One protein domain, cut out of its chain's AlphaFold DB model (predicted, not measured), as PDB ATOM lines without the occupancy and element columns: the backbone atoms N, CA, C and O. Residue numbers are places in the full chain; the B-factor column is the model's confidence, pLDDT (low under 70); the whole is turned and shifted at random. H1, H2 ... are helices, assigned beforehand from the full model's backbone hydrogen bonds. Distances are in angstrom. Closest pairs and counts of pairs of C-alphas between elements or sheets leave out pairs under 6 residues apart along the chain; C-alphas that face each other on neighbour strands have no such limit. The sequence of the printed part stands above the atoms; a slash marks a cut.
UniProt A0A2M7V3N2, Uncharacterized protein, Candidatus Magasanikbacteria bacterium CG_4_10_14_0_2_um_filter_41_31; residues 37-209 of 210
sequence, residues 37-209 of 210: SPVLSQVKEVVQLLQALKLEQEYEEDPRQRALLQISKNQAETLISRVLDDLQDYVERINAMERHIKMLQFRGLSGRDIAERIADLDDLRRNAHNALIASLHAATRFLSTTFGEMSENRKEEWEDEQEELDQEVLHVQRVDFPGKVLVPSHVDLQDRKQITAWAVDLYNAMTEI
ATOM      1  N   SER A  37     117.751 116.976  91.264       74.19
ATOM      2  CA  SER A  37     118.044 116.855  92.693       74.19
ATOM      3  C   SER A  37     117.317 115.609  93.210       74.19
ATOM      4  O   SER A  37     116.088 115.545  93.075       74.19
ATOM      5  N   PRO A  38     118.015 114.625  93.811       78.94
ATOM      6  CA  PRO A  38     117.371 113.439  94.377       78.94
ATOM      7  C   PRO A  38     116.292 113.793  95.409       78.94
ATOM      8  O   PRO A  38     115.237 113.168  95.449       78.94
ATOM      9  N   VAL A  39     116.523 114.850  96.196       80.38
ATOM     10  CA  VAL A  39     115.601 115.295  97.250       80.38
ATOM     11  C   VAL A  39     114.339 115.930  96.660       80.38
ATOM     12  O   VAL A  39     113.232 115.642  97.108       80.38
ATOM     13  N   LEU A  40     114.485 116.747  95.612       83.88
ATOM     14  CA  LEU A  40     113.341 117.329  94.905       83.88
ATOM     15  C   LEU A  40     112.535 116.258  94.155       83.88
ATOM     16  O   LEU A  40     111.308 116.323  94.109       83.88
ATOM     17  N   SER A  41     113.226 115.262  93.595       85.00
ATOM     18  CA  SER A  41     112.603 114.151  92.868       85.00
ATOM     19  C   SER A  41     111.696 113.322  93.775       85.00
ATOM     20  O   SER A  41     110.602 112.959  93.362       85.00
ATOM     21  N   GLN A  42     112.086 113.113  95.035       89.12
ATOM     22  CA  GLN A  42     111.245 112.414  96.005       89.12
ATOM     23  C   GLN A  42     109.949 113.182  96.313       89.12
ATOM     24  O   GLN A  42     108.862 112.613  96.264       89.12
ATOM     25  N   VAL A  43     110.038 114.489  96.589       89.62
ATOM     26  CA  VAL A  43     108.840 115.316  96.837       89.62
ATOM     27  C   VAL A  43     107.926 115.323  95.604       89.62
ATOM     28  O   VAL A  43     106.708 115.223  95.739       89.62
ATOM     29  N   LYS A  44     108.512 115.376  94.399       87.31
ATOM     30  CA  LYS A  44     107.785 115.267  93.126       87.31
ATOM     31  C   LYS A  44     107.007 113.961  93.025       87.31
ATOM     32  O   LYS A  44     105.827 113.983  92.692       87.31
ATOM     33  N   GLU A  45     107.674 112.848  93.299       91.06
ATOM     34  CA  GLU A  45     107.098 111.512  93.218       91.06
ATOM     35  C   GLU A  45     105.918 111.361  94.180       91.06
ATOM     36  O   GLU A  45     104.846 110.934  93.763       91.06
ATOM     37  N   VAL A  46     106.048 111.824  95.429       92.56
ATOM     38  CA  VAL A  46     104.938 111.813  96.398       92.56
ATOM     39  C   VAL A  46     103.732 112.605  95.897       92.56
ATOM     40  O   VAL A  46     102.604 112.124  95.989       92.56
ATOM     41  N   VAL A  47     103.945 113.807  95.352       90.94
ATOM     42  CA  VAL A  47     102.853 114.634  94.809       90.94
ATOM     43  C   VAL A  47     102.199 113.956  93.602       90.94
ATOM     44  O   VAL A  47     100.975 113.964  93.482       90.94
ATOM     45  N   GLN A  48     102.985 113.324  92.730       90.75
ATOM     46  CA  GLN A  48     102.463 112.575  91.585       90.75
ATOM     47  C   GLN A  48     101.646 111.354  92.018       90.75
ATOM     48  O   GLN A  48     100.554 111.142  91.489       90.75
ATOM     49  N   LEU A  49     102.128 110.591  93.004       93.69
ATOM     50  CA  LEU A  49     101.394 109.471  93.594       93.69
ATOM     51  C   LEU A  49     100.073 109.951  94.202       93.69
ATOM     52  O   LEU A  49      99.022 109.405  93.876       93.69
ATOM     53  N   LEU A  50     100.102 111.033  94.988       93.19
ATOM     54  CA  LEU A  50      98.908 111.651  95.569       93.19
ATOM     55  C   LEU A  50      97.891 112.044  94.484       93.19
ATOM     56  O   LEU A  50      96.698 111.760  94.601       93.19
ATOM     57  N   GLN A  51      98.350 112.665  93.397       89.50
ATOM     58  CA  GLN A  51      97.496 113.048  92.271       89.50
ATOM     59  C   GLN A  51      96.915 111.835  91.537       89.50
ATOM     60  O   GLN A  51      95.757 111.897  91.116       89.50
ATOM     61  N   ALA A  52      97.669 110.741  91.441       93.06
ATOM     62  CA  ALA A  52      97.272 109.508  90.772       93.06
ATOM     63  C   ALA A  52      96.395 108.573  91.623       93.06
ATOM     64  O   ALA A  52      95.877 107.603  91.070       93.06
ATOM     65  N   LEU A  53      96.204 108.852  92.920       94.00
ATOM     66  CA  LEU A  53      95.367 108.039  93.810       94.00
ATOM     67  C   LEU A  53      93.954 107.835  93.264       94.00
ATOM     68  O   LEU A  53      93.298 108.782  92.811       94.00
ATOM     69  N   LYS A  54      93.485 106.593  93.390       93.94
ATOM     70  CA  LYS A  54      92.160 106.130  92.977       93.94
ATOM     71  C   LYS A  54      91.460 105.425  94.128       93.94
ATOM     72  O   LYS A  54      92.107 104.947  95.059       93.94
ATOM     73  N   LEU A  55      90.139 105.358  94.036       95.94
ATOM     74  CA  LEU A  55      89.324 104.542  94.928       95.94
ATOM     75  C   LEU A  55      89.508 103.051  94.611       95.94
ATOM     76  O   LEU A  55      89.918 102.683  93.506       95.94
ATOM     77  N   GLU A  56      89.208 102.193  95.580       94.06
ATOM     78  CA  GLU A  56      89.038 100.760  95.328       94.06
ATOM     79  C   GLU A  56      87.892 100.539  94.318       94.06
ATOM     80  O   GLU A  56      86.941 101.321  94.263       94.06
ATOM     81  N   GLN A  57      87.983  99.483  93.499       93.19
ATOM     82  CA  GLN A  57      87.094  99.268  92.343       93.19
ATOM     83  C   GLN A  57      85.599  99.287  92.714       93.19
ATOM     84  O   GLN A  57      84.771  99.768  91.944       93.19
ATOM     85  N   GLU A  58      85.258  98.792  93.903       93.62
ATOM     86  CA  GLU A  58      83.884  98.719  94.417       93.62
ATOM     87  C   GLU A  58      83.279 100.100  94.719       93.62
ATOM     88  O   GLU A  58      82.063 100.272  94.654       93.62
ATOM     89  N   TYR A  59      84.128 101.097  94.978       93.56
ATOM     90  CA  TYR A  59      83.742 102.445  95.397       93.56
ATOM     91  C   TYR A  59      83.977 103.497  94.308       93.56
ATOM     92  O   TYR A  59      83.691 104.675  94.522       93.56
ATOM     93  N   GLU A  60      84.467 103.107  93.124       90.56
ATOM     94  CA  GLU A  60      84.812 104.045  92.049       90.56
ATOM     95  C   GLU A  60      83.651 104.955  91.646       90.56
ATOM     96  O   GLU A  60      83.902 106.111  91.313       90.56
ATOM     97  N   GLU A  61      82.407 104.470  91.686       92.12
ATOM     98  CA  GLU A  61      81.197 105.231  91.342       92.12
ATOM     99  C   GLU A  61      80.485 105.865  92.548       92.12
ATOM    100  O   GLU A  61      79.497 106.577  92.357       92.12
ATOM    101  N   ASP A  62      80.975 105.666  93.778       94.62
ATOM    102  CA  ASP A  62      80.358 106.250  94.970       94.62
ATOM    103  C   ASP A  62      80.684 107.758  95.068       94.62
ATOM    104  O   ASP A  62      81.842 108.149  95.272       94.62
ATOM    105  N   PRO A  63      79.681 108.651  94.944       93.19
ATOM    106  CA  PRO A  63      79.908 110.090  95.018       93.19
ATOM    107  C   PRO A  63      80.433 110.553  96.384       93.19
ATOM    108  O   PRO A  63      81.125 111.571  96.438       93.19
ATOM    109  N   ARG A  64      80.134 109.838  97.477       93.06
ATOM    110  CA  ARG A  64      80.621 110.179  98.822       93.06
ATOM    111  C   ARG A  64      82.108 109.889  98.947       93.06
ATOM    112  O   ARG A  64      82.871 110.787  99.290       93.06
ATOM    113  N   GLN A  65      82.534 108.695  98.542       94.75
ATOM    114  CA  GLN A  65      83.947 108.309  98.528       94.75
ATOM    115  C   GLN A  65      84.775 109.201  97.595       94.75
ATOM    116  O   GLN A  65      85.868 109.637  97.956       94.75
ATOM    117  N   ARG A  66      84.229 109.587  96.431       93.44
ATOM    118  CA  ARG A  66      84.867 110.578  95.543       93.44
ATOM    119  C   ARG A  66      85.071 111.930  96.236       93.44
ATOM    120  O   ARG A  66      86.135 112.535  96.092       93.44
ATOM    121  N   ALA A  67      84.076 112.405  96.987       92.62
ATOM    122  CA  ALA A  67      84.181 113.652  97.740       92.62
ATOM    123  C   ALA A  67      85.218 113.550  98.872       92.62
ATOM    124  O   ALA A  67      86.066 114.437  98.997       92.62
ATOM    125  N   LEU A  68      85.206 112.457  99.643       93.62
ATOM    126  CA  LEU A  68      86.180 112.193 100.708       93.62
ATOM    127  C   LEU A  68      87.613 112.113 100.180       93.62
ATOM    128  O   LEU A  68      88.516 112.713 100.768       93.62
ATOM    129  N   LEU A  69      87.823 111.441  99.045       94.06
ATOM    130  CA  LEU A  69      89.127 111.381  98.391       94.06
ATOM    131  C   LEU A  69      89.619 112.781  98.022       94.06
ATOM    132  O   LEU A  69      90.767 113.121  98.300       94.06
ATOM    133  N   GLN A  70      88.762 113.617  97.430       93.31
ATOM    134  CA  GLN A  70      89.156 114.973  97.050       93.31
ATOM    135  C   GLN A  70      89.495 115.841  98.270       93.31
ATOM    136  O   GLN A  70      90.490 116.565  98.242       93.31
ATOM    137  N   ILE A  71      88.707 115.759  99.348       92.50
ATOM    138  CA  ILE A  71      88.985 116.468 100.607       92.50
ATOM    139  C   ILE A  71      90.329 116.014 101.182       92.50
ATOM    140  O   ILE A  71      91.180 116.846 101.498       92.50
ATOM    141  N   SER A  72      90.553 114.702 101.241       94.12
ATOM    142  CA  SER A  72      91.777 114.116 101.792       94.12
ATOM    143  C   SER A  72      93.010 114.476 100.956       94.12
ATOM    144  O   SER A  72      94.063 114.785 101.513       94.12
ATOM    145  N   LYS A  73      92.885 114.524  99.621       93.69
ATOM    146  CA  LYS A  73      93.952 114.998  98.720       93.69
ATOM    147  C   LYS A  73      94.281 116.470  98.960       93.69
ATOM    148  O   LYS A  73      95.451 116.800  99.123       93.69
ATOM    149  N   ASN A  74      93.270 117.334  99.076       90.75
ATOM    150  CA  ASN A  74      93.474 118.756  99.380       90.75
ATOM    151  C   ASN A  74      94.147 118.959 100.752       90.75
ATOM    152  O   ASN A  74      94.993 119.844 100.919       90.75
ATOM    153  N   GLN A  75      93.792 118.140 101.745       93.44
ATOM    154  CA  GLN A  75      94.416 118.176 103.066       93.44
ATOM    155  C   GLN A  75      95.880 117.724 103.016       93.44
ATOM    156  O   GLN A  75      96.740 118.399 103.583       93.44
ATOM    157  N   ALA A  76      96.189 116.639 102.298       94.88
ATOM    158  CA  ALA A  76      97.565 116.205 102.063       94.88
ATOM    159  C   ALA A  76      98.396 117.295 101.375       94.88
ATOM    160  O   ALA A  76      99.484 117.626 101.837       94.88
ATOM    161  N   GLU A  77      97.860 117.897 100.316       91.50
ATOM    162  CA  GLU A  77      98.471 119.020  99.605       91.50
ATOM    163  C   GLU A  77      98.759 120.211 100.533       91.50
ATOM    164  O   GLU A  77      99.850 120.781 100.501       91.50
ATOM    165  N   THR A  78      97.822 120.540 101.425       90.31
ATOM    166  CA  THR A  78      97.993 121.599 102.433       90.31
ATOM    167  C   THR A  78      99.106 121.264 103.430       90.31
ATOM    168  O   THR A  78      99.919 122.126 103.761       90.31
ATOM    169  N   LEU A  79      99.184 120.014 103.896       94.88
ATOM    170  CA  LEU A  79     100.241 119.562 104.804       94.88
ATOM    171  C   LEU A  79     101.618 119.576 104.130       94.88
ATOM    172  O   LEU A  79     102.587 120.030 104.737       94.88
ATOM    173  N   ILE A  80     101.704 119.145 102.867       93.25
ATOM    174  CA  ILE A  80     102.934 119.225 102.067       93.25
ATOM    175  C   ILE A  80     103.350 120.688 101.892       93.25
ATOM    176  O   ILE A  80     104.501 121.030 102.150       93.25
ATOM    177  N   SER A  81     102.417 121.568 101.520       89.31
ATOM    178  CA  SER A  81     102.673 123.010 101.418       89.31
ATOM    179  C   SER A  81     103.218 123.571 102.728       89.31
ATOM    180  O   SER A  81     104.209 124.296 102.723       89.31
ATOM    181  N   ARG A  82     102.617 123.189 103.861       92.44
ATOM    182  CA  ARG A  82     103.057 123.646 105.178       92.44
ATOM    183  C   ARG A  82     104.488 123.213 105.499       92.44
ATOM    184  O   ARG A  82     105.249 124.017 106.027       92.44
ATOM    185  N   VAL A  83     104.859 121.976 105.161       94.31
ATOM    186  CA  VAL A  83     106.241 121.487 105.301       94.31
ATOM    187  C   VAL A  83     107.209 122.359 104.505       94.31
ATOM    188  O   VAL A  83     108.266 122.720 105.018       94.31
ATOM    189  N   LEU A  84     106.857 122.715 103.267       91.50
ATOM    190  CA  LEU A  84     107.710 123.545 102.412       91.50
ATOM    191  C   LEU A  84     107.846 124.978 102.943       91.50
ATOM    192  O   LEU A  84     108.949 125.525 102.919       91.50
ATOM    193  N   ASP A  85     106.767 125.556 103.471       91.25
ATOM    194  CA  ASP A  85     106.793 126.881 104.100       91.25
ATOM    195  C   ASP A  85     107.665 126.891 105.368       91.25
ATOM    196  O   ASP A  85     108.515 127.770 105.532       91.25
ATOM    197  N   ASP A  86     107.503 125.896 106.248       94.69
ATOM    198  CA  ASP A  86     108.314 125.772 107.468       94.69
ATOM    199  C   ASP A  86     109.794 125.492 107.136       94.69
ATOM    200  O   ASP A  86     110.695 125.975 107.827       94.69
ATOM    201  N   LEU A  87     110.067 124.756 106.052       94.38
ATOM    202  CA  LEU A  87     111.419 124.528 105.539       94.38
ATOM    203  C   LEU A  87     112.055 125.829 105.054       94.38
ATOM    204  O   LEU A  87     113.208 126.109 105.392       94.38
ATOM    205  N   GLN A  88     111.309 126.628 104.287       92.38
ATOM    206  CA  GLN A  88     111.765 127.932 103.823       92.38
ATOM    207  C   GLN A  88     112.070 128.864 105.002       92.38
ATOM    208  O   GLN A  88     113.176 129.405 105.053       92.38
ATOM    209  N   ASP A  89     111.152 129.023 105.966       92.94
ATOM    210  CA  ASP A  89     111.399 129.869 107.145       92.94
ATOM    211  C   ASP A  89     112.635 129.376 107.907       92.94
ATOM    212  O   ASP A  89     113.514 130.171 108.240       92.94
ATOM    213  N   TYR A  90     112.786 128.062 108.102       95.81
ATOM    214  CA  TYR A  90     113.950 127.499 108.779       95.81
ATOM    215  C   TYR A  90     115.282 127.852 108.095       95.81
ATOM    216  O   TYR A  90     116.205 128.344 108.759       95.81
ATOM    217  N   VAL A  91     115.387 127.666 106.776       94.31
ATOM    218  CA  VAL A  91     116.599 128.017 106.015       94.31
ATOM    219  C   VAL A  91     116.835 129.532 106.015       94.31
ATOM    220  O   VAL A  91     117.972 129.991 106.171       94.31
ATOM    221  N   GLU A  92     115.780 130.343 105.938       92.56
ATOM    222  CA  GLU A  92     115.878 131.798 106.062       92.56
ATOM    223  C   GLU A  92     116.388 132.238 107.442       92.56
ATOM    224  O   GLU A  92     117.215 133.155 107.511       92.56
ATOM    225  N   ARG A  93     115.986 131.570 108.537       93.94
ATOM    226  CA  ARG A  93     116.529 131.820 109.886       93.94
ATOM    227  C   ARG A  93     118.010 131.479 109.982       93.94
ATOM    228  O   ARG A  93     118.751 132.260 110.581       93.94
ATOM    229  N   ILE A  94     118.460 130.376 109.377       93.00
ATOM    230  CA  ILE A  94     119.891 130.028 109.302       93.00
ATOM    231  C   ILE A  94     120.656 131.146 108.588       93.00
ATOM    232  O   ILE A  94     121.589 131.726 109.148       93.00
ATOM    233  N   ASN A  95     120.204 131.523 107.392       91.19
ATOM    234  CA  ASN A  95     120.842 132.561 106.588       91.19
ATOM    235  C   ASN A  95     120.853 133.926 107.299       91.19
ATOM    236  O   ASN A  95     121.844 134.660 107.253       91.19
ATOM    237  N   ALA A  96     119.761 134.289 107.979       90.06
ATOM    238  CA  ALA A  96     119.675 135.519 108.760       90.06
ATOM    239  C   ALA A  96     120.645 135.510 109.948       90.06
ATOM    240  O   ALA A  96     121.339 136.506 110.166       90.06
ATOM    241  N   MET A  97     120.737 134.389 110.669       91.69
ATOM    242  CA  MET A  97     121.675 134.204 111.774       91.69
ATOM    243  C   MET A  97     123.123 134.369 111.299       91.69
ATOM    244  O   MET A  97     123.865 135.156 111.884       91.69
ATOM    245  N   GLU A  98     123.516 133.720 110.200       90.06
ATOM    246  CA  GLU A  98     124.867 133.850 109.642       90.06
ATOM    247  C   GLU A  98     125.200 135.288 109.222       90.06
ATOM    248  O   GLU A  98     126.283 135.799 109.529       90.06
ATOM    249  N   ARG A  99     124.268 135.972 108.540       89.06
ATOM    250  CA  ARG A  99     124.440 137.380 108.146       89.06
ATOM    251  C   ARG A  99     124.568 138.291 109.363       89.06
ATOM    252  O   ARG A  99     125.439 139.160 109.387       89.06
ATOM    253  N   HIS A 100     123.721 138.103 110.373       87.31
ATOM    254  CA  HIS A 100     123.760 138.898 111.596       87.31
ATOM    255  C   HIS A 100     125.052 138.673 112.377       87.31
ATOM    256  O   HIS A 100     125.684 139.655 112.752       87.31
ATOM    257  N   ILE A 101     125.500 137.426 112.551       87.69
ATOM    258  CA  ILE A 101     126.769 137.116 113.226       87.69
ATOM    259  C   ILE A 101     127.937 137.823 112.533       87.69
ATOM    260  O   ILE A 101     128.717 138.502 113.200       87.69
ATOM    261  N   LYS A 102     128.014 137.744 111.197       86.81
ATOM    262  CA  LYS A 102     129.043 138.448 110.414       86.81
ATOM    263  C   LYS A 102     128.988 139.960 110.643       86.81
ATOM    264  O   LYS A 102     130.022 140.574 110.853       86.81
ATOM    265  N   MET A 103     127.802 140.572 110.655       87.19
ATOM    266  CA  MET A 103     127.666 142.018 110.890       87.19
ATOM    267  C   MET A 103     128.000 142.443 112.324       87.19
ATOM    268  O   MET A 103     128.563 143.521 112.519       87.19
ATOM    269  N   LEU A 104     127.653 141.636 113.329       84.19
ATOM    270  CA  LEU A 104     127.895 141.955 114.741       84.19
ATOM    271  C   LEU A 104     129.391 142.084 115.049       84.19
ATOM    272  O   LEU A 104     129.766 142.940 115.850       84.19
ATOM    273  N   GLN A 105     130.240 141.325 114.349       75.81
ATOM    274  CA  GLN A 105     131.703 141.399 114.468       75.81
ATOM    275  C   GLN A 105     132.279 142.782 114.107       75.81
ATOM    276  O   GLN A 105     133.346 143.138 114.599       75.81
ATOM    277  N   PHE A 106     131.573 143.591 113.308       81.06
ATOM    278  CA  PHE A 106     132.051 144.901 112.839       81.06
ATOM    279  C   PHE A 106     131.425 146.101 113.567       81.06
ATOM    280  O   PHE A 106     131.765 147.242 113.265       81.06
ATOM    281  N   ARG A 107     130.504 145.884 114.516       78.56
ATOM    282  CA  ARG A 107     129.707 146.966 115.136       78.56
ATOM    283  C   ARG A 107     130.273 147.536 116.439       78.56
ATOM    284  O   ARG A 107     129.616 148.369 117.052       78.56
ATOM    285  N   GLY A 108     131.457 147.100 116.875       75.00
ATOM    286  CA  GLY A 108     132.073 147.581 118.122       75.00
ATOM    287  C   GLY A 108     131.243 147.288 119.381       75.00
ATOM    288  O   GLY A 108     131.374 147.993 120.377       75.00
ATOM    289  N   LEU A 109     130.361 146.283 119.323       79.50
ATOM    290  CA  LEU A 109     129.523 145.860 120.445       79.50
ATOM    291  C   LEU A 109     130.353 145.146 121.514       79.50
ATOM    292  O   LEU A 109     131.374 144.523 121.211       79.50
ATOM    293  N   SER A 110     129.889 145.198 122.764       82.50
ATOM    294  CA  SER A 110     130.512 144.424 123.834       82.50
ATOM    295  C   SER A 110     130.298 142.923 123.605       82.50
ATOM    296  O   SER A 110     129.297 142.501 123.022       82.50
ATOM    297  N   GLY A 111     131.220 142.087 124.095       84.50
ATOM    298  CA  GLY A 111     131.103 140.630 123.955       84.50
ATOM    299  C   GLY A 111     129.810 140.063 124.557       84.50
ATOM    300  O   GLY A 111     129.280 139.079 124.048       84.50
ATOM    301  N   ARG A 112     129.263 140.715 125.594       88.31
ATOM    302  CA  ARG A 112     127.989 140.341 126.219       88.31
ATOM    303  C   ARG A 112     126.800 140.623 125.298       88.31
ATOM    304  O   ARG A 112     125.985 139.731 125.097       88.31
ATOM    305  N   ASP A 113     126.742 141.811 124.700       86.69
ATOM    306  CA  ASP A 113     125.642 142.191 123.799       86.69
ATOM    307  C   ASP A 113     125.641 141.341 122.520       86.69
ATOM    308  O   ASP A 113     124.591 141.044 121.950       86.69
ATOM    309  N   ILE A 114     126.829 140.935 122.057       86.62
ATOM    310  CA  ILE A 114     126.970 139.998 120.937       86.62
ATOM    311  C   ILE A 114     126.422 138.622 121.330       86.62
ATOM    312  O   ILE A 114     125.665 138.037 120.561       86.62
ATOM    313  N   ALA A 115     126.775 138.113 122.515       87.69
ATOM    314  CA  ALA A 115     126.316 136.806 122.982       87.69
ATOM    315  C   ALA A 115     124.787 136.745 123.143       87.69
ATOM    316  O   ALA A 115     124.176 135.777 122.700       87.69
ATOM    317  N   GLU A 116     124.174 137.787 123.707       91.00
ATOM    318  CA  GLU A 116     122.717 137.882 123.872       91.00
ATOM    319  C   GLU A 116     121.997 137.879 122.517       91.00
ATOM    320  O   GLU A 116     121.120 137.055 122.276       91.00
ATOM    321  N   ARG A 117     122.465 138.688 121.558       89.69
ATOM    322  CA  ARG A 117     121.893 138.705 120.201       89.69
ATOM    323  C   ARG A 117     122.056 137.382 119.455       89.69
ATOM    324  O   ARG A 117     121.207 137.037 118.637       89.69
ATOM    325  N   ILE A 118     123.158 136.665 119.675       90.19
ATOM    326  CA  ILE A 118     123.358 135.335 119.087       90.19
ATOM    327  C   ILE A 118     122.384 134.329 119.703       90.19
ATOM    328  O   ILE A 118     121.844 133.512 118.961       90.19
ATOM    329  N   ALA A 119     122.140 134.401 121.014       92.88
ATOM    330  CA  ALA A 119     121.180 133.536 121.692       92.88
ATOM    331  C   ALA A 119     119.759 133.730 121.140       92.88
ATOM    332  O   ALA A 119     119.137 132.746 120.743       92.88
ATOM    333  N   ASP A 120     119.307 134.979 120.979       92.31
ATOM    334  CA  ASP A 120     117.992 135.283 120.395       92.31
ATOM    335  C   ASP A 120     117.831 134.685 118.985       92.31
ATOM    336  O   ASP A 120     116.800 134.105 118.639       92.31
ATOM    337  N   LEU A 121     118.868 134.803 118.147       91.69
ATOM    338  CA  LEU A 121     118.859 134.247 116.790       91.69
ATOM    339  C   LEU A 121     118.861 132.714 116.794       91.69
ATOM    340  O   LEU A 121     118.188 132.099 115.963       91.69
ATOM    341  N   ASP A 122     119.602 132.100 117.716       92.25
ATOM    342  CA  ASP A 122     119.647 130.646 117.868       92.25
ATOM    343  C   ASP A 122     118.289 130.095 118.327       92.25
ATOM    344  O   ASP A 122     117.855 129.063 117.812       92.25
ATOM    345  N   ASP A 123     117.585 130.801 119.215       94.69
ATOM    346  CA  ASP A 123     116.243 130.433 119.674       94.69
ATOM    347  C   ASP A 123     115.207 130.525 118.549       94.69
ATOM    348  O   ASP A 123     114.446 129.578 118.337       94.69
ATOM    349  N   LEU A 124     115.226 131.595 117.744       93.44
ATOM    350  CA  LEU A 124     114.377 131.691 116.548       93.44
ATOM    351  C   LEU A 124     114.647 130.540 115.571       93.44
ATOM    352  O   LEU A 124     113.711 129.910 115.076       93.44
ATOM    353  N   ARG A 125     115.923 130.218 115.328       94.38
ATOM    354  CA  ARG A 125     116.317 129.096 114.466       94.38
ATOM    355  C   ARG A 125     115.838 127.754 115.033       94.38
ATOM    356  O   ARG A 125     115.381 126.902 114.274       94.38
ATOM    357  N   ARG A 126     115.948 127.534 116.349       94.06
ATOM    358  CA  ARG A 126     115.465 126.309 117.018       94.06
ATOM    359  C   ARG A 126     113.950 126.173 116.925       94.06
ATOM    360  O   ARG A 126     113.469 125.073 116.675       94.06
ATOM    361  N   ASN A 127     113.216 127.267 117.091       95.31
ATOM    362  CA  ASN A 127     111.761 127.264 116.973       95.31
ATOM    363  C   ASN A 127     111.324 126.902 115.549       95.31
ATOM    364  O   ASN A 127     110.492 126.011 115.391       95.31
ATOM    365  N   ALA A 128     111.948 127.496 114.527       95.88
ATOM    366  CA  ALA A 128     111.681 127.152 113.129       95.88
ATOM    367  C   ALA A 128     112.039 125.685 112.808       95.88
ATOM    368  O   ALA A 128     111.256 124.980 112.180       95.88
ATOM    369  N   HIS A 129     113.167 125.179 113.323       95.12
ATOM    370  CA  HIS A 129     113.529 123.761 113.194       95.12
ATOM    371  C   HIS A 129     112.457 122.834 113.788       95.12
ATOM    372  O   HIS A 129     112.078 121.834 113.184       95.12
ATOM    373  N   ASN A 130     111.977 123.139 114.995       94.81
ATOM    374  CA  ASN A 130     110.965 122.319 115.658       94.81
ATOM    375  C   ASN A 130     109.617 122.374 114.924       94.81
ATOM    376  O   ASN A 130     108.938 121.353 114.849       94.81
ATOM    377  N   ALA A 131     109.252 123.532 114.362       95.81
ATOM    378  CA  ALA A 131     108.059 123.678 113.531       95.81
ATOM    379  C   ALA A 131     108.140 122.799 112.274       95.81
ATOM    380  O   ALA A 131     107.216 122.027 112.025       95.81
ATOM    381  N   LEU A 132     109.274 122.826 111.564       95.81
ATOM    382  CA  LEU A 132     109.535 121.959 110.410       95.81
ATOM    383  C   LEU A 132     109.405 120.471 110.762       95.81
ATOM    384  O   LEU A 132     108.800 119.697 110.027       95.81
ATOM    385  N   ILE A 133     109.945 120.053 111.906       95.12
ATOM    386  CA  ILE A 133     109.838 118.654 112.336       95.12
ATOM    387  C   ILE A 133     108.401 118.268 112.673       95.12
ATOM    388  O   ILE A 133     107.949 117.184 112.302       95.12
ATOM    389  N   ALA A 134     107.659 119.157 113.329       95.06
ATOM    390  CA  ALA A 134     106.255 118.923 113.627       95.06
ATOM    391  C   ALA A 134     105.415 118.791 112.345       95.06
ATOM    392  O   ALA A 134     104.622 117.853 112.239       95.06
ATOM    393  N   SER A 135     105.612 119.671 111.356       95.75
ATOM    394  CA  SER A 135     104.890 119.590 110.083       95.75
ATOM    395  C   SER A 135     105.289 118.359 109.271       95.75
ATOM    396  O   SER A 135     104.408 117.694 108.723       95.75
ATOM    397  N   LEU A 136     106.567 117.965 109.278       94.88
ATOM    398  CA  LEU A 136     107.027 116.715 108.664       94.88
ATOM    399  C   LEU A 136     106.348 115.487 109.268       94.88
ATOM    400  O   LEU A 136     105.863 114.628 108.530       94.88
ATOM    401  N   HIS A 137     106.283 115.401 110.598       94.19
ATOM    402  CA  HIS A 137     105.600 114.300 111.270       94.19
ATOM    403  C   HIS A 137     104.103 114.282 110.960       94.19
ATOM    404  O   HIS A 137     103.563 113.211 110.681       94.19
ATOM    405  N   ALA A 138     103.445 115.443 110.970       95.19
ATOM    406  CA  ALA A 138     102.027 115.551 110.646       95.19
ATOM    407  C   ALA A 138     101.735 115.094 109.208       95.19
ATOM    408  O   ALA A 138     100.876 114.238 109.003       95.19
ATOM    409  N   ALA A 139     102.492 115.600 108.230       95.69
ATOM    410  CA  ALA A 139     102.341 115.238 106.823       95.69
ATOM    411  C   ALA A 139     102.630 113.750 106.580       95.69
ATOM    412  O   ALA A 139     101.831 113.060 105.953       95.69
ATOM    413  N   THR A 140     103.737 113.237 107.126       94.12
ATOM    414  CA  THR A 140     104.142 111.831 106.964       94.12
ATOM    415  C   THR A 140     103.110 110.889 107.565       94.12
ATOM    416  O   THR A 140     102.719 109.921 106.914       94.12
ATOM    417  N   ARG A 141     102.640 111.176 108.787       93.88
ATOM    418  CA  ARG A 141     101.614 110.369 109.453       93.88
ATOM    419  C   ARG A 141     100.323 110.373 108.649       93.88
ATOM    420  O   ARG A 141      99.802 109.304 108.375       93.88
ATOM    421  N   PHE A 142      99.841 111.547 108.242       95.19
ATOM    422  CA  PHE A 142      98.616 111.657 107.456       95.19
ATOM    423  C   PHE A 142      98.713 110.871 106.143       95.19
ATOM    424  O   PHE A 142      97.898 109.990 105.898       95.19
ATOM    425  N   LEU A 143      99.754 111.111 105.339       95.50
ATOM    426  CA  LEU A 143      99.942 110.433 104.053       95.50
ATOM    427  C   LEU A 143     100.049 108.911 104.215       95.50
ATOM    428  O   LEU A 143      99.370 108.171 103.508       95.50
ATOM    429  N   SER A 144     100.848 108.448 105.179       93.62
ATOM    430  CA  SER A 144     101.044 107.012 105.418       93.62
ATOM    431  C   SER A 144      99.772 106.342 105.931       93.62
ATOM    432  O   SER A 144      99.447 105.242 105.503       93.62
ATOM    433  N   THR A 145      99.029 106.992 106.831       92.44
ATOM    434  CA  THR A 145      97.808 106.414 107.400       92.44
ATOM    435  C   THR A 145      96.662 106.400 106.383       92.44
ATOM    436  O   THR A 145      95.996 105.381 106.201       92.44
ATOM    437  N   THR A 146      96.452 107.510 105.683       93.56
ATOM    438  CA  THR A 146      95.304 107.671 104.787       93.56
ATOM    439  C   THR A 146      95.506 106.978 103.440       93.56
ATOM    440  O   THR A 146      94.551 106.438 102.893       93.56
ATOM    441  N   PHE A 147      96.729 106.965 102.900       95.44
ATOM    442  CA  PHE A 147      96.988 106.481 101.535       95.44
ATOM    443  C   PHE A 147      98.096 105.432 101.434       95.44
ATOM    444  O   PHE A 147      98.202 104.772 100.404       95.44
ATOM    445  N   GLY A 148      98.934 105.291 102.461       93.75
ATOM    446  CA  GLY A 148     100.052 104.353 102.451       93.75
ATOM    447  C   GLY A 148      99.597 102.898 102.520       93.75
ATOM    448  O   GLY A 148      98.527 102.595 103.061       93.75
ATOM    449  N   GLU A 149     100.423 101.998 101.985       92.62
ATOM    450  CA  GLU A 149     100.265 100.555 102.174       92.62
ATOM    451  C   GLU A 149     100.244 100.178 103.660       92.62
ATOM    452  O   GLU A 149     100.982 100.711 104.492       92.62
ATOM    453  N   MET A 150      99.374  99.229 103.992       89.88
ATOM    454  CA  MET A 150      99.218  98.678 105.332       89.88
ATOM    455  C   MET A 150      99.073  97.168 105.230       89.88
ATOM    456  O   MET A 150      98.499  96.661 104.270       89.88
ATOM    457  N   SER A 151      99.552  96.443 106.238       89.19
ATOM    458  CA  SER A 151      99.171  95.038 106.404       89.19
ATOM    459  C   SER A 151      97.669  94.929 106.667       89.19
ATOM    460  O   SER A 151      97.146  95.776 107.389       89.19
ATOM    461  N   GLU A 152      97.025  93.854 106.211       88.38
ATOM    462  CA  GLU A 152      95.586  93.606 106.427       88.38
ATOM    463  C   GLU A 152      95.155  93.805 107.888       88.38
ATOM    464  O   GLU A 152      94.266  94.602 108.150       88.38
ATOM    465  N   ASN A 153      95.876  93.220 108.854       90.38
ATOM    466  CA  ASN A 153      95.569  93.400 110.282       90.38
ATOM    467  C   ASN A 153      95.562  94.877 110.713       90.38
ATOM    468  O   ASN A 153      94.754  95.282 111.537       90.38
ATOM    469  N   ARG A 154      96.473  95.694 110.168       91.25
ATOM    470  CA  ARG A 154      96.548  97.121 110.508       91.25
ATOM    471  C   ARG A 154      95.472  97.934 109.793       91.25
ATOM    472  O   ARG A 154      95.061  98.960 110.322       91.25
ATOM    473  N   LYS A 155      95.052  97.500 108.600       88.69
ATOM    474  CA  LYS A 155      93.922  98.091 107.879       88.69
ATOM    475  C   LYS A 155      92.638  97.881 108.683       88.69
ATOM    476  O   LYS A 155      91.978  98.868 108.962       88.69
ATOM    477  N   GLU A 156      92.377  96.653 109.128       89.38
ATOM    478  CA  GLU A 156      91.222  96.304 109.970       89.38
ATOM    479  C   GLU A 156      91.210  97.116 111.277       89.38
ATOM    480  O   GLU A 156      90.255  97.838 111.538       89.38
ATOM    481  N   GLU A 157      92.323  97.136 112.026       92.38
ATOM    482  CA  GLU A 157      92.446  97.973 113.235       92.38
ATOM    483  C   GLU A 157      92.175  99.459 112.960       92.38
ATOM    484  O   GLU A 157      91.578 100.155 113.777       92.38
ATOM    485  N   TRP A 158      92.659  99.979 111.832       91.44
ATOM    486  CA  TRP A 158      92.454 101.378 111.482       91.44
ATOM    487  C   TRP A 158      90.998 101.668 111.101       91.44
ATOM    488  O   TRP A 158      90.494 102.728 111.459       91.44
ATOM    489  N   GLU A 159      90.327 100.756 110.399       90.38
ATOM    490  CA  GLU A 159      88.907 100.877 110.046       90.38
ATOM    491  C   GLU A 159      88.028 100.881 111.303       90.38
ATOM    492  O   GLU A 159      87.199 101.782 111.446       90.38
ATOM    493  N   ASP A 160      88.305  99.989 112.259       91.50
ATOM    494  CA  ASP A 160      87.661  99.978 113.578       91.50
ATOM    495  C   ASP A 160      87.890 101.311 114.322       91.50
ATOM    496  O   ASP A 160      86.949 101.924 114.828       91.50
ATOM    497  N   GLU A 161      89.133 101.820 114.336       91.94
ATOM    498  CA  GLU A 161      89.473 103.122 114.934       91.94
ATOM    499  C   GLU A 161      88.689 104.283 114.281       91.94
ATOM    500  O   GLU A 161      88.334 105.245 114.964       91.94
ATOM    501  N   GLN A 162      88.441 104.248 112.964       89.62
ATOM    502  CA  GLN A 162      87.643 105.280 112.285       89.62
ATOM    503  C   GLN A 162      86.156 105.173 112.637       89.62
ATOM    504  O   GLN A 162      85.526 106.199 112.904       89.62
ATOM    505  N   GLU A 163      85.606 103.957 112.688       90.31
ATOM    506  CA  GLU A 163      84.207 103.722 113.059       90.31
ATOM    507  C   GLU A 163      83.927 104.180 114.500       90.31
ATOM    508  O   GLU A 163      82.946 104.885 114.745       90.31
ATOM    509  N   GLU A 164      84.826 103.884 115.446       93.00
ATOM    510  CA  GLU A 164      84.733 104.362 116.835       93.00
ATOM    511  C   GLU A 164      84.712 105.897 116.945       93.00
ATOM    512  O   GLU A 164      84.116 106.457 117.872       93.00
ATOM    513  N   LEU A 165      85.357 106.585 116.000       90.38
ATOM    514  CA  LEU A 165      85.411 108.044 115.921       90.38
ATOM    515  C   LEU A 165      84.247 108.658 115.123       90.38
ATOM    516  O   LEU A 165      84.238 109.879 114.946       90.38
ATOM    517  N   ASP A 166      83.286 107.849 114.663       91.12
ATOM    518  CA  ASP A 166      82.196 108.253 113.758       91.12
ATOM    519  C   ASP A 166      82.739 108.923 112.475       91.12
ATOM    520  O   ASP A 166      82.198 109.907 111.964       91.12
ATOM    521  N   GLN A 167      83.877 108.418 111.981       87.50
ATOM    522  CA  GLN A 167      84.543 108.886 110.769       87.50
ATOM    523  C   GLN A 167      84.311 107.901 109.626       87.50
ATOM    524  O   GLN A 167      84.485 106.694 109.762       87.50
ATOM    525  N   GLU A 168      83.922 108.430 108.467       87.75
ATOM    526  CA  GLU A 168      83.718 107.614 107.274       87.75
ATOM    527  C   GLU A 168      85.068 107.116 106.738       87.75
ATOM    528  O   GLU A 168      85.981 107.905 106.471       87.75
ATOM    529  N   VAL A 169      85.188 105.796 106.578       91.62
ATOM    530  CA  VAL A 169      86.387 105.138 106.053       91.62
ATOM    531  C   VAL A 169      86.562 105.484 104.576       91.62
ATOM    532  O   VAL A 169      85.638 105.363 103.769       91.62
ATOM    533  N   LEU A 170      87.770 105.912 104.212       92.56
ATOM    534  CA  LEU A 170      88.146 106.181 102.829       92.56
ATOM    535  C   LEU A 170      88.735 104.921 102.177       92.56
ATOM    536  O   LEU A 170      89.819 104.473 102.549       92.56
ATOM    537  N   HIS A 171      88.058 104.406 101.150       92.25
ATOM    538  CA  HIS A 171      88.451 103.191 100.428       92.25
ATOM    539  C   HIS A 171      89.298 103.514  99.192       92.25
ATOM    540  O   HIS A 171      88.788 103.760  98.096       92.25
ATOM    541  N   VAL A 172      90.620 103.526  99.365       93.75
ATOM    542  CA  VAL A 172      91.594 103.886  98.322       93.75
ATOM    543  C   VAL A 172      92.502 102.731  97.937       93.75
ATOM    544  O   VAL A 172      92.878 101.906  98.765       93.75
ATOM    545  N   GLN A 173      92.937 102.736  96.678       93.94
ATOM    546  CA  GLN A 173      94.087 101.950  96.241       93.94
ATOM    547  C   GLN A 173      95.332 102.521  96.919       93.94
ATOM    548  O   GLN A 173      95.862 103.554  96.502       93.94
ATOM    549  N   ARG A 174      95.740 101.871  98.011       92.81
ATOM    550  CA  ARG A 174      96.902 102.263  98.808       92.81
ATOM    551  C   ARG A 174      98.181 102.182  97.970       92.81
ATOM    552  O   ARG A 174      98.287 101.351  97.071       92.81
ATOM    553  N   VAL A 175      99.127 103.073  98.252       94.06
ATOM    554  CA  VAL A 175     100.375 103.228  97.493       94.06
ATOM    555  C   VAL A 175     101.593 103.105  98.399       94.06
ATOM    556  O   VAL A 175     101.566 103.530  99.555       94.06
ATOM    557  N   ASP A 176     102.677 102.557  97.860       92.75
ATOM    558  CA  ASP A 176     103.985 102.586  98.509       92.75
ATOM    559  C   ASP A 176     104.645 103.952  98.270       92.75
ATOM    560  O   ASP A 176     104.928 104.337  97.133       92.75
ATOM    561  N   PHE A 177     104.840 104.726  99.340       92.25
ATOM    562  CA  PHE A 177     105.496 106.029  99.252       92.25
ATOM    563  C   PHE A 177     107.018 105.881  99.372       92.25
ATOM    564  O   PHE A 177     107.503 105.155 100.240       92.25
ATOM    565  N   PRO A 178     107.810 106.649  98.605       88.06
ATOM    566  CA  PRO A 178     109.261 106.571  98.681       88.06
ATOM    567  C   PRO A 178     109.800 107.045 100.042       88.06
ATOM    568  O   PRO A 178     109.424 108.095 100.571       88.06
ATOM    569  N   GLY A 179     110.768 106.305 100.593       86.19
ATOM    570  CA  GLY A 179     111.531 106.707 101.778       86.19
ATOM    571  C   GLY A 179     110.671 106.898 103.033       86.19
ATOM    572  O   GLY A 179     109.950 106.000 103.446       86.19
ATOM    573  N   LYS A 180     110.786 108.062 103.682       86.81
ATOM    574  CA  LYS A 180     109.904 108.516 104.776       86.81
ATOM    575  C   LYS A 180     108.885 109.520 104.232       86.81
ATOM    576  O   LYS A 180     108.719 110.609 104.780       86.81
ATOM    577  N   VAL A 181     108.261 109.176 103.105       89.19
ATOM    578  CA  VAL A 181     107.340 110.016 102.331       89.19
ATOM    579  C   VAL A 181     108.038 111.261 101.773       89.19
ATOM    580  O   VAL A 181     108.557 111.225 100.663       89.19
ATOM    581  N   LEU A 182     108.138 112.350 102.535       90.00
ATOM    582  CA  LEU A 182     108.751 113.608 102.074       90.00
ATOM    583  C   LEU A 182     110.265 113.680 102.313       90.00
ATOM    584  O   LEU A 182     110.937 114.564 101.782       90.00
ATOM    585  N   VAL A 183     110.800 112.772 103.130       90.19
ATOM    586  CA  VAL A 183     112.201 112.784 103.561       90.19
ATOM    587  C   VAL A 183     112.891 111.480 103.147       90.19
ATOM    588  O   VAL A 183     112.289 110.410 103.279       90.19
ATOM    589  N   PRO A 184     114.137 111.506 102.644       88.94
ATOM    590  CA  PRO A 184     114.860 110.284 102.309       88.94
ATOM    591  C   PRO A 184     115.011 109.333 103.502       88.94
ATOM    592  O   PRO A 184     115.176 109.761 104.644       88.94
ATOM    593  N   SER A 185     115.018 108.024 103.242       88.06
ATOM    594  CA  SER A 185     115.095 106.990 104.289       88.06
ATOM    595  C   SER A 185     116.341 107.093 105.175       88.06
ATOM    596  O   SER A 185     116.272 106.794 106.367       88.06
ATOM    597  N   HIS A 186     117.458 107.552 104.607       87.81
ATOM    598  CA  HIS A 186     118.737 107.701 105.299       87.81
ATOM    599  C   HIS A 186     118.819 108.933 106.211       87.81
ATOM    600  O   HIS A 186     119.739 109.000 107.019       87.81
ATOM    601  N   VAL A 187     117.898 109.896 106.092       88.94
ATOM    602  CA  VAL A 187     117.879 111.092 106.944       88.94
ATOM    603  C   VAL A 187     117.198 110.752 108.262       88.94
ATOM    604  O   VAL A 187     116.020 110.385 108.301       88.94
ATOM    605  N   ASP A 188     117.929 110.879 109.362       88.88
ATOM    606  CA  ASP A 188     117.377 110.748 110.704       88.88
ATOM    607  C   ASP A 188     116.683 112.048 111.146       88.88
ATOM    608  O   ASP A 188     117.311 113.100 111.255       88.88
ATOM    609  N   LEU A 189     115.380 111.966 111.447       86.00
ATOM    610  CA  LEU A 189     114.577 113.090 111.945       86.00
ATOM    611  C   LEU A 189     114.907 113.462 113.402       86.00
ATOM    612  O   LEU A 189     114.405 114.456 113.923       86.00
ATOM    613  N   GLN A 190     115.736 112.673 114.085       86.19
ATOM    614  CA  GLN A 190     116.281 113.026 115.394       86.19
ATOM    615  C   GLN A 190     117.642 113.727 115.278       86.19
ATOM    616  O   GLN A 190     118.042 114.457 116.190       86.19
ATOM    617  N   ASP A 191     118.340 113.573 114.146       90.50
ATOM    618  CA  ASP A 191     119.614 114.237 113.883       90.50
ATOM    619  C   ASP A 191     119.396 115.592 113.203       90.50
ATOM    620  O   ASP A 191     119.231 115.713 111.985       90.50
ATOM    621  N   ARG A 192     119.487 116.652 114.012       86.38
ATOM    622  CA  ARG A 192     119.362 118.039 113.546       86.38
ATOM    623  C   ARG A 192     120.274 118.356 112.367       86.38
ATOM    624  O   ARG A 192     119.863 119.099 111.488       86.38
ATOM    625  N   LYS A 193     121.502 117.822 112.327       90.44
ATOM    626  CA  LYS A 193     122.445 118.136 111.243       90.44
ATOM    627  C   LYS A 193     121.975 117.561 109.915       90.44
ATOM    628  O   LYS A 193     122.115 118.227 108.893       90.44
ATOM    629  N   GLN A 194     121.417 116.354 109.935       93.00
ATOM    630  CA  GLN A 194     120.890 115.714 108.733       93.00
ATOM    631  C   GLN A 194     119.643 116.438 108.226       93.00
ATOM    632  O   GLN A 194     119.543 116.693 107.029       93.00
ATOM    633  N   ILE A 195     118.753 116.861 109.129       91.75
ATOM    634  CA  ILE A 195     117.593 117.696 108.780       91.75
ATOM    635  C   ILE A 195     118.041 119.025 108.181       91.75
ATOM    636  O   ILE A 195     117.501 119.443 107.164       91.75
ATOM    637  N   THR A 196     119.040 119.689 108.776       92.50
ATOM    638  CA  THR A 196     119.588 120.933 108.225       92.50
ATOM    639  C   THR A 196     120.142 120.727 106.820       92.50
ATOM    640  O   THR A 196     119.820 121.513 105.936       92.50
ATOM    641  N   ALA A 197     120.951 119.685 106.608       91.88
ATOM    642  CA  ALA A 197     121.527 119.388 105.298       91.88
ATOM    643  C   ALA A 197     120.429 119.140 104.252       91.88
ATOM    644  O   ALA A 197     120.396 119.815 103.228       91.88
ATOM    645  N   TRP A 198     119.469 118.266 104.566       93.25
ATOM    646  CA  TRP A 198     118.315 117.987 103.710       93.25
ATOM    647  C   TRP A 198     117.485 119.244 103.403       93.25
ATOM    648  O   TRP A 198     117.141 119.485 102.246       93.25
ATOM    649  N   ALA A 199     117.189 120.064 104.416       92.81
ATOM    650  CA  ALA A 199     116.387 121.275 104.263       92.81
ATOM    651  C   ALA A 199     117.074 122.300 103.352       92.81
ATOM    652  O   ALA A 199     116.426 122.887 102.487       92.81
ATOM    653  N   VAL A 200     118.385 122.494 103.519       91.69
ATOM    654  CA  VAL A 200     119.186 123.386 102.670       91.69
ATOM    655  C   VAL A 200     119.264 122.853 101.239       91.69
ATOM    656  O   VAL A 200     119.060 123.626 100.306       91.69
ATOM    657  N   ASP A 201     119.498 121.553 101.050       89.94
ATOM    658  CA  ASP A 201     119.561 120.935  99.720       89.94
ATOM    659  C   ASP A 201     118.230 121.063  98.969       89.94
ATOM    660  O   ASP A 201     118.209 121.426  97.790       89.94
ATOM    661  N   LEU A 202     117.108 120.817  99.654       89.50
ATOM    662  CA  LEU A 202     115.776 120.977  99.076       89.50
ATOM    663  C   LEU A 202     115.462 122.453  98.789       89.50
ATOM    664  O   LEU A 202     114.989 122.770  97.699       89.50
ATOM    665  N   TYR A 203     115.773 123.368  99.711       89.38
ATOM    666  CA  TYR A 203     115.596 124.809  99.498       89.38
ATOM    667  C   TYR A 203     116.391 125.317  98.293       89.38
ATOM    668  O   TYR A 203     115.844 126.021  97.446       89.38
ATOM    669  N   ASN A 204     117.662 124.932  98.181       86.31
ATOM    670  CA  ASN A 204     118.509 125.288  97.046       86.31
ATOM    671  C   ASN A 204     117.947 124.708  95.745       86.31
ATOM    672  O   ASN A 204     117.819 125.434  94.765       86.31
ATOM    673  N   ALA A 205     117.509 123.446  95.738       83.00
ATOM    674  CA  ALA A 205     116.882 122.844  94.560       83.00
ATOM    675  C   ALA A 205     115.591 123.568  94.126       83.00
ATOM    676  O   ALA A 205     115.299 123.636  92.933       83.00
ATOM    677  N   MET A 206     114.831 124.131  95.073       81.19
ATOM    678  CA  MET A 206     113.643 124.946  94.789       81.19
ATOM    679  C   MET A 206     113.976 126.384  94.352       81.19
ATOM    680  O   MET A 206     113.155 127.017  93.689       81.19
ATOM    681  N   THR A 207     115.147 126.916  94.722       74.25
ATOM    682  CA  THR A 207     115.522 128.329  94.514       74.25
ATOM    683  C   THR A 207     116.578 128.570  93.436       74.25
ATOM    684  O   THR A 207     116.601 129.672  92.895       74.25
ATOM    685  N   GLU A 208     117.354 127.564  93.008       61.09
ATOM    686  CA  GLU A 208     118.238 127.582  91.813       61.09
ATOM    687  C   GLU A 208     117.461 127.757  90.477       61.09
ATOM    688  O   GLU A 208     117.954 127.475  89.386       61.09
ATOM    689  N   ILE A 209     116.223 128.241  90.559       47.88
ATOM    690  CA  ILE A 209     115.272 128.511  89.479       47.88
ATOM    691  C   ILE A 209     115.177 130.028  89.180       47.88
ATOM    692  O   ILE A 209     114.332 130.448  88.386       47.88
TER     693      ILE A 209
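This is residues 37 to 209 of the 210 residues of an uncharacterized protein of Candidatus Magasanikbacteria bacterium CG_4_10_14_0_2_um_filter_41_31 (UniProt A0A2M7V3N2). Two long helices, H2 and H3, form a hairpin whose turn, residues 106 to 112, sticks out; H5 crosses H2 and packs on H1, and H4 sits off beyond the end of H3. The printed part has 173 residues with five named helices, H1 to H5 in order, and no named strand. It is all helix and loose, radius of gyration of the C-alphas 20.6 A, spanning 72 by 36 by 28 A.

Begin at H1, residues 38 to 52: its residues 47 to 51 alone only just touch H2, residues 63 to 104, as a helical hairpin with 3 pairs of C-alphas within 8 A, the closest Leu 50 and Lys 73 at 6.8 A. H2 and H3, residues 111 to 146, touch as another, opposite ways at a shallow tilt of 17 degrees; their closest C-alphas, Tyr 90 and Ala 128, are 4.9 A apart. H4, residues 152 to 164, touches no helix. H5, residues 192 to 207, touches H2, closest C-alphas Ala 199 and Leu 87 at 6.1 A, its residues 199 to 203 alone. In H1 to H5 every O i to N i+4 pair is within hydrogen-bond range.

Find C-alpha 38 at (117.371, 113.439, 94.377), where H1 begins; H2 runs 60.9 A, H3 52.3 A, and H5 ends at C-alpha 207, (115.522, 128.329, 94.514).

The printed part has no cut; residues 165 to 191 form the long link, and residues 208 to 209 have pLDDT under 70.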